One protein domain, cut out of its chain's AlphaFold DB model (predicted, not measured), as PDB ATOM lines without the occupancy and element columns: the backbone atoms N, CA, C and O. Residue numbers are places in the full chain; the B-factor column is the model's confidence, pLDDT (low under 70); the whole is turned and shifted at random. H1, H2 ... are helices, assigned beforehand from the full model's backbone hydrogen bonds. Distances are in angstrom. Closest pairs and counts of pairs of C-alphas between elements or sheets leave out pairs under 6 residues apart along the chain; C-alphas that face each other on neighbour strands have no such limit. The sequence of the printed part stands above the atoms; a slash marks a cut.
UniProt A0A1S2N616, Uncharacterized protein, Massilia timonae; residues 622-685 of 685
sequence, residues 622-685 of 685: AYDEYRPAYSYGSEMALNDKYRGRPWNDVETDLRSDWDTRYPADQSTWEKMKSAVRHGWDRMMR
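What this domain is: This is residues 622 to 685 of the 685 residues of an uncharacterized protein of Massilia timonae (UniProt A0A1S2N616). H1 and H3 cross closely as an X; H2 covers one side of them. Residues 660 to 666 stick out. The printed part has 64 residues, with named helices H1, H2, H3 in order: all helix. The compact whole spans 32 by 23 by 16 A, with a radius of gyration of the C-alphas of 11.0 A.

How they stand to each other: H1, residues 623 to 637, touches H3, residues 669 to 683, at a steep tilt of 55 degrees; the closest C-alphas, of Gly 633 and Val 676, are 4.0 A apart. H2, residues 647 to 661, touches H3; their closest C-alphas, 655 and 669, are 6.3 A apart. H1 and H2 are close but not clearly touching, with closest C-alphas 636 and 654 at 7.7 A. Of the O i to N i+4 pairs, 9 of 11 in H1 and in H2 and 8 of 11 in H3 are within hydrogen-bond range.

Where its parts are: H1, 21.0 A long, begins at C-alpha 623 (158.374, 134.881, 154.259); H2 is 19.4 A long; H3, 19.8 A, ends at C-alpha 683 (164.279, 153.644, 150.683).

The domain as a whole: The printed part has no cut, both links are short, and 9 residues have pLDDT under 70.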
ATOM      1  N   ALA A 622     154.552 132.027 155.293       70.25
ATOM      2  CA  ALA A 622     155.917 131.969 154.777       70.25
ATOM      3  C   ALA A 622     156.429 133.374 154.430       70.25
ATOM      4  O   ALA A 622     155.705 134.189 153.854       70.25
ATOM      5  N   TYR A 623     157.712 133.642 154.693       68.31
ATOM      6  CA  TYR A 623     158.374 134.881 154.259       68.31
ATOM      7  C   TYR A 623     158.214 135.127 152.750       68.31
ATOM      8  O   TYR A 623     158.008 136.264 152.328       68.31
ATOM      9  N   ASP A 624     158.237 134.062 151.946       67.69
ATOM     10  CA  ASP A 624     158.078 134.134 150.492       67.69
ATOM     11  C   ASP A 624     156.733 134.722 150.045       67.69
ATOM     12  O   ASP A 624     156.658 135.304 148.966       67.69
ATOM     13  N   GLU A 625     155.694 134.653 150.882       70.00
ATOM     14  CA  GLU A 625     154.391 135.268 150.601       70.00
ATOM     15  C   GLU A 625     154.425 136.797 150.770       70.00
ATOM     16  O   GLU A 625     153.747 137.531 150.054       70.00
ATOM     17  N   TYR A 626     155.263 137.294 151.685       75.69
ATOM     18  CA  TYR A 626     155.411 138.722 151.986       75.69
ATOM     19  C   TYR A 626     156.570 139.379 151.238       75.69
ATOM     20  O   TYR A 626     156.611 140.605 151.120       75.69
ATOM     21  N   ARG A 627     157.508 138.589 150.707       72.06
ATOM     22  CA  ARG A 627     158.657 139.075 149.931       72.06
ATOM     23  C   ARG A 627     158.242 140.017 148.788       72.06
ATOM     24  O   ARG A 627     158.822 141.101 148.703       72.06
ATOM     25  N   PRO A 628     157.197 139.714 147.984       73.12
ATOM     26  CA  PRO A 628     156.722 140.625 146.942       73.12
ATOM     27  C   PRO A 628     156.227 141.970 147.487       73.12
ATOM     28  O   PRO A 628     156.407 142.994 146.833       73.12
ATOM     29  N   ALA A 629     155.649 141.995 148.692       77.44
ATOM     30  CA  ALA A 629     155.156 143.217 149.322       77.44
ATOM     31  C   ALA A 629     156.300 144.150 149.749       77.44
ATOM     32  O   ALA A 629     156.240 145.352 149.486       77.44
ATOM     33  N   TYR A 630     157.368 143.608 150.343       75.62
ATOM     34  CA  TYR A 630     158.563 144.394 150.675       75.62
ATOM     35  C   TYR A 630     159.224 144.971 149.421       75.62
ATOM     36  O   TYR A 630     159.499 146.172 149.378       75.62
ATOM     37  N   SER A 631     159.405 144.146 148.382       70.12
ATOM     38  CA  SER A 631     159.979 144.581 147.103       70.12
ATOM     39  C   SER A 631     159.129 145.659 146.426       70.12
ATOM     40  O   SER A 631     159.668 146.665 145.968       70.12
ATOM     41  N   TYR A 632     157.804 145.496 146.424       75.25
ATOM     42  CA  TYR A 632     156.870 146.476 145.873       75.25
ATOM     43  C   TYR A 632     156.947 147.821 146.606       75.25
ATOM     44  O   TYR A 632     157.001 148.875 145.975       75.25
ATOM     45  N   GLY A 633     157.022 147.801 147.939       77.88
ATOM     46  CA  GLY A 633     157.208 149.006 148.747       77.88
ATOM     47  C   GLY A 633     158.481 149.773 148.404       77.88
ATOM     48  O   GLY A 633     158.438 150.990 148.210       77.88
ATOM     49  N   SER A 634     159.603 149.060 148.273       71.94
ATOM     50  CA  SER A 634     160.874 149.663 147.863       71.94
ATOM     51  C   SER A 634     160.860 150.164 146.417       71.94
ATOM     52  O   SER A 634     161.366 151.251 146.149       71.94
ATOM     53  N   GLU A 635     160.239 149.427 145.490       69.81
ATOM     54  CA  GLU A 635     160.101 149.830 144.083       69.81
ATOM     55  C   GLU A 635     159.310 151.137 143.969       69.81
ATOM     56  O   GLU A 635     159.713 152.066 143.267       69.81
ATOM     57  N   MET A 636     158.204 151.236 144.707       76.12
ATOM     58  CA  MET A 636     157.316 152.392 144.659       76.12
ATOM     59  C   MET A 636     157.918 153.627 145.323       76.12
ATOM     60  O   MET A 636     157.706 154.733 144.824       76.12
ATOM     61  N   ALA A 637     158.712 153.463 146.383       72.81
ATOM     62  CA  ALA A 637     159.443 154.569 147.009       72.81
ATOM     63  C   ALA A 637     160.483 155.200 146.077       72.81
ATOM     64  O   ALA A 637     160.746 156.402 146.147       72.81
ATOM     65  N   LEU A 638     161.045 154.391 145.176       63.78
ATOM     66  CA  LEU A 638     162.031 154.809 144.183       63.78
ATOM     67  C   LEU A 638     161.400 155.278 142.864       63.78
ATOM     68  O   LEU A 638     162.110 155.782 141.995       63.78
ATOM     69  N   ASN A 639     160.086 155.128 142.695       72.25
ATOM     70  CA  ASN A 639     159.380 155.583 141.504       72.25
ATOM     71  C   ASN A 639     159.261 157.114 141.509       72.25
ATOM     72  O   ASN A 639     158.733 157.699 142.458       72.25
ATOM     73  N   ASP A 640     159.684 157.768 140.423       68.69
ATOM     74  CA  ASP A 640     159.647 159.229 140.270       68.69
ATOM     75  C   ASP A 640     158.258 159.837 140.514       68.69
ATOM     76  O   ASP A 640     158.144 160.968 140.987       68.69
ATOM     77  N   LYS A 641     157.184 159.076 140.254       72.56
ATOM     78  CA  LYS A 641     155.801 159.497 140.515       72.56
ATOM     79  C   LYS A 641     155.518 159.721 142.008       72.56
ATOM     80  O   LYS A 641     154.705 160.583 142.353       72.56
ATOM     81  N   TYR A 642     156.156 158.947 142.882       75.38
ATOM     82  CA  TYR A 642     155.860 158.906 144.316       75.38
ATOM     83  C   TYR A 642     157.030 159.389 145.194       75.38
ATOM     84  O   TYR A 642     156.845 159.661 146.383       75.38
ATOM     85  N   ARG A 643     158.214 159.582 144.607       68.44
ATOM     86  CA  ARG A 643     159.429 160.061 145.274       68.44
ATOM     87  C   ARG A 643     159.208 161.398 145.997       68.44
ATOM     88  O   ARG A 643     158.678 162.354 145.435       68.44
ATOM     89  N   GLY A 644     159.632 161.474 147.260       70.94
ATOM     90  CA  GLY A 644     159.528 162.690 148.082       70.94
ATOM     91  C   GLY A 644     158.116 163.029 148.577       70.94
ATOM     92  O   GLY A 644     157.940 164.046 149.250       70.94
ATOM     93  N   ARG A 645     157.110 162.192 148.284       79.62
ATOM     94  CA  ARG A 645     155.763 162.326 148.847       79.62
ATOM     95  C   ARG A 645     155.651 161.588 150.185       79.62
ATOM     96  O   ARG A 645     156.291 160.551 150.369       79.62
ATOM     97  N   PRO A 646     154.850 162.096 151.137       81.19
ATOM     98  CA  PRO A 646     154.603 161.392 152.385       81.19
ATOM     99  C   PRO A 646     153.744 160.146 152.134       81.19
ATOM    100  O   PRO A 646     152.840 160.166 151.299       81.19
ATOM    101  N   TRP A 647     153.989 159.083 152.908       81.25
ATOM    102  CA  TRP A 647     153.287 157.796 152.802       81.25
ATOM    103  C   TRP A 647     151.755 157.939 152.700       81.25
ATOM    104  O   TRP A 647     151.129 157.315 151.852       81.25
ATOM    105  N   ASN A 648     151.154 158.819 153.509       86.25
ATOM    106  CA  ASN A 648     149.700 159.014 153.543       86.25
ATOM    107  C   ASN A 648     149.099 159.491 152.209       86.25
ATOM    108  O   ASN A 648     147.939 159.193 151.936       86.25
ATOM    109  N   ASP A 649     149.868 160.212 151.388       86.12
ATOM    110  CA  ASP A 649     149.392 160.727 150.100       86.12
ATOM    111  C   ASP A 649     149.507 159.675 148.992       86.12
ATOM    112  O   ASP A 649     148.750 159.709 148.026       86.12
ATOM    113  N   VAL A 650     150.460 158.747 149.117       87.75
ATOM    114  CA  VAL A 650     150.730 157.715 148.106       87.75
ATOM    115  C   VAL A 650     149.987 156.417 148.395       87.75
ATOM    116  O   VAL A 650     149.673 155.686 147.467       87.75
ATOM    117  N   GLU A 651     149.631 156.145 149.653       87.38
ATOM    118  CA  GLU A 651     149.025 154.879 150.078       87.38
ATOM    119  C   GLU A 651     147.786 154.493 149.251       87.38
ATOM    120  O   GLU A 651     147.630 153.335 148.874       87.38
ATOM    121  N   THR A 652     146.918 155.458 148.935       85.94
ATOM    122  CA  THR A 652     145.678 155.200 148.175       85.94
ATOM    123  C   THR A 652     145.966 154.830 146.715       85.94
ATOM    124  O   THR A 652     145.311 153.948 146.150       85.94
ATOM    125  N   ASP A 653     146.975 155.467 146.122       84.19
ATOM    126  CA  ASP A 653     147.428 155.177 144.761       84.19
ATOM    127  C   ASP A 653     148.142 153.819 144.707       84.19
ATOM    128  O   ASP A 653     147.886 153.026 143.801       84.19
ATOM    129  N   LEU A 654     148.979 153.519 145.707       85.50
ATOM    130  CA  LEU A 654     149.683 152.239 145.826       85.50
ATOM    131  C   LEU A 654     148.725 151.077 146.067       85.50
ATOM    132  O   LEU A 654     148.900 150.020 145.480       85.50
ATOM    133  N   ARG A 655     147.670 151.276 146.862       85.44
ATOM    134  CA  ARG A 655     146.610 150.276 147.029       85.44
ATOM    135  C   ARG A 655     145.946 149.934 145.700       85.44
ATOM    136  O   ARG A 655     145.764 148.766 145.379       85.44
ATOM    137  N   SER A 656     145.583 150.964 144.938       84.00
ATOM    138  CA  SER A 656     144.901 150.790 143.654       84.00
ATOM    139  C   SER A 656     145.799 150.079 142.634       84.00
ATOM    140  O   SER A 656     145.333 149.219 141.885       84.00
ATOM    141  N   ASP A 657     147.093 150.405 142.621       83.62
ATOM    142  CA  ASP A 657     148.089 149.740 141.777       83.62
ATOM    143  C   ASP A 657     148.357 148.295 142.234       83.62
ATOM    144  O   ASP A 657     148.393 147.393 141.400       83.62
ATOM    145  N   TRP A 658     148.436 148.044 143.543       81.44
ATOM    146  CA  TRP A 658     148.574 146.706 144.121       81.44
ATOM    147  C   TRP A 658     147.410 145.790 143.747       81.44
ATOM    148  O   TRP A 658     147.640 144.696 143.241       81.44
ATOM    149  N   ASP A 659     146.168 146.248 143.925       85.12
ATOM    150  CA  ASP A 659     144.965 145.471 143.593       85.12
ATOM    151  C   ASP A 659     144.861 145.191 142.081       85.12
ATOM    152  O   ASP A 659     144.302 144.178 141.662       85.12
ATOM    153  N   THR A 660     145.438 146.065 141.248       83.75
ATOM    154  CA  THR A 660     145.540 145.852 139.796       83.75
ATOM    155  C   THR A 660     146.606 144.808 139.452       83.75
ATOM    156  O   THR A 660     146.419 144.007 138.535       83.75
ATOM    157  N   ARG A 661     147.734 144.820 140.170       72.50
ATOM    158  CA  ARG A 661     148.900 143.958 139.926       72.50
ATOM    159  C   ARG A 661     148.718 142.549 140.509       72.50
ATOM    160  O   ARG A 661     149.214 141.585 139.932       72.50
ATOM    161  N   TYR A 662     147.965 142.435 141.602       74.50
ATOM    162  CA  TYR A 662     147.623 141.192 142.294       74.50
ATOM    163  C   TYR A 662     146.100 141.058 142.427       74.50
ATOM    164  O   TYR A 662     145.547 141.272 143.510       74.50
ATOM    165  N   PRO A 663     145.399 140.711 141.332       73.31
ATOM    166  CA  PRO A 663     143.953 140.564 141.363       73.31
ATOM    167  C   PRO A 663     143.558 139.380 142.254       73.31
ATOM    168  O   PRO A 663     143.969 138.244 142.019       73.31
ATOM    169  N   ALA A 664     142.739 139.647 143.267       71.75
ATOM    170  CA  ALA A 664     142.192 138.649 144.180       71.75
ATOM    171  C   ALA A 664     140.723 138.967 144.501       71.75
ATOM    172  O   ALA A 664     140.312 140.128 144.452       71.75
ATOM    173  N   ASP A 665     139.939 137.946 144.866       68.69
ATOM    174  CA  ASP A 665     138.522 138.101 145.250       68.69
ATOM    175  C   ASP A 665     138.339 139.025 146.468       68.69
ATOM    176  O   ASP A 665     137.297 139.659 146.642       68.69
ATOM    177  N   GLN A 666     139.373 139.123 147.308       70.44
ATOM    178  CA  GLN A 666     139.503 140.111 148.373       70.44
ATOM    179  C   GLN A 666     140.882 140.764 148.283       70.44
ATOM    180  O   GLN A 666     141.890 140.074 148.143       70.44
ATOM    181  N   SER A 667     140.923 142.094 148.385       77.19
ATOM    182  CA  SER A 667     142.173 142.858 148.379       77.19
ATOM    183  C   SER A 667     143.099 142.379 149.501       77.19
ATOM    184  O   SER A 667     142.765 142.471 150.684       77.19
ATOM    185  N   THR A 668     144.284 141.894 149.127       83.25
ATOM    186  CA  THR A 668     145.340 141.485 150.068       83.25
ATOM    187  C   THR A 668     146.114 142.679 150.627       83.25
ATOM    188  O   THR A 668     146.995 142.510 151.472       83.25
ATOM    189  N   TRP A 669     145.766 143.895 150.197       84.06
ATOM    190  CA  TRP A 669     146.447 145.127 150.573       84.06
ATOM    191  C   TRP A 669     146.566 145.298 152.084       84.06
ATOM    192  O   TRP A 669     147.659 145.545 152.567       84.06
ATOM    193  N   GLU A 670     145.489 145.126 152.855       85.00
ATOM    194  CA  GLU A 670     145.535 145.376 154.307       85.00
ATOM    195  C   GLU A 670     146.490 144.420 155.042       85.00
ATOM    196  O   GLU A 670     147.143 144.820 156.005       85.00
ATOM    197  N   LYS A 671     146.630 143.183 154.548       82.06
ATOM    198  CA  LYS A 671     147.590 142.190 155.054       82.06
ATOM    199  C   LYS A 671     149.030 142.599 154.719       82.06
ATOM    200  O   LYS A 671     149.916 142.583 155.577       82.06
ATOM    201  N   MET A 672     149.245 143.019 153.475       83.69
ATOM    202  CA  MET A 672     150.569 143.312 152.919       83.69
ATOM    203  C   MET A 672     151.062 144.734 153.218       83.69
ATOM    204  O   MET A 672     152.261 144.999 153.162       83.69
ATOM    205  N   LYS A 673     150.170 145.650 153.605       85.06
ATOM    206  CA  LYS A 673     150.429 147.083 153.793       85.06
ATOM    207  C   LYS A 673     151.593 147.370 154.734       85.06
ATOM    208  O   LYS A 673     152.384 148.261 154.435       85.06
ATOM    209  N   SER A 674     151.729 146.652 155.850       83.81
ATOM    210  CA  SER A 674     152.847 146.907 156.773       83.81
ATOM    211  C   SER A 674     154.191 146.456 156.188       83.81
ATOM    212  O   SER A 674     155.190 147.135 156.411       83.81
ATOM    213  N   ALA A 675     154.220 145.390 155.381       82.25
ATOM    214  CA  ALA A 675     155.408 144.979 154.632       82.25
ATOM    215  C   ALA A 675     155.754 145.981 153.513       82.25
ATOM    216  O   ALA A 675     156.899 146.429 153.427       82.25
ATOM    217  N   VAL A 676     154.758 146.424 152.735       85.19
ATOM    218  CA  VAL A 676     154.923 147.476 151.709       85.19
ATOM    219  C   VAL A 676     155.451 148.767 152.333       85.19
ATOM    220  O   VAL A 676     156.416 149.356 151.847       85.19
ATOM    221  N   ARG A 677     154.877 149.198 153.458       83.50
ATOM    222  CA  ARG A 677     155.332 150.391 154.175       83.50
ATOM    223  C   ARG A 677     156.767 150.253 154.671       83.50
ATOM    224  O   ARG A 677     157.533 151.206 154.590       83.50
ATOM    225  N   HIS A 678     157.147 149.080 155.167       82.06
ATOM    226  CA  HIS A 678     158.501 148.860 155.660       82.06
ATOM    227  C   HIS A 678     159.548 148.855 154.531       82.06
ATOM    228  O   HIS A 678     160.643 149.388 154.714       82.06
ATOM    229  N   GLY A 679     159.195 148.319 153.355       76.75
ATOM    230  CA  GLY A 679     160.003 148.445 152.137       76.75
ATOM    231  C   GLY A 679     160.125 149.896 151.660       76.75
ATOM    232  O   GLY A 679     161.205 150.339 151.274       76.75
ATOM    233  N   TRP A 680     159.044 150.672 151.767       80.06
ATOM    234  CA  TRP A 680     159.029 152.099 151.437       80.06
ATOM    235  C   TRP A 680     159.916 152.936 152.374       80.06
ATOM    236  O   TRP A 680     160.768 153.704 151.924       80.06
ATOM    237  N   ASP A 681     159.760 152.760 153.689       82.19
ATOM    238  CA  ASP A 681     160.504 153.505 154.714       82.19
ATOM    239  C   ASP A 681     162.017 153.227 154.652       82.19
ATOM    240  O   ASP A 681     162.825 154.091 155.002       82.19
ATOM    241  N   ARG A 682     162.415 152.038 154.180       72.94
ATOM    242  CA  ARG A 682     163.819 151.663 153.961       72.94
ATOM    243  C   ARG A 682     164.489 152.502 152.872       72.94
ATOM    244  O   ARG A 682     165.661 152.820 153.032       72.94
ATOM    245  N   MET A 683     163.760 152.861 151.815       72.44
ATOM    246  CA  MET A 683     164.279 153.644 150.683       72.44
ATOM    247  C   MET A 683     164.202 155.159 150.906       72.44
ATOM    248  O   MET A 683     164.864 155.923 150.208       72.44
ATOM    249  N   MET A 684     163.395 155.598 151.875       67.69
ATOM    250  CA  MET A 684     163.250 157.008 152.258       67.69
ATOM    251  C   MET A 684     164.193 157.434 153.399       67.69
ATOM    252  O   MET A 684     164.190 158.607 153.778       67.69
ATOM    253  N   ARG A 685     164.971 156.499 153.957       54.34
ATOM    254  CA  ARG A 685     166.072 156.758 154.897       54.34
ATOM    255  C   ARG A 685     167.385 156.914 154.154       54.34
ATOM    256  O   ARG A 685     168.163 157.792 154.588       54.34
TER     257      ARG A 685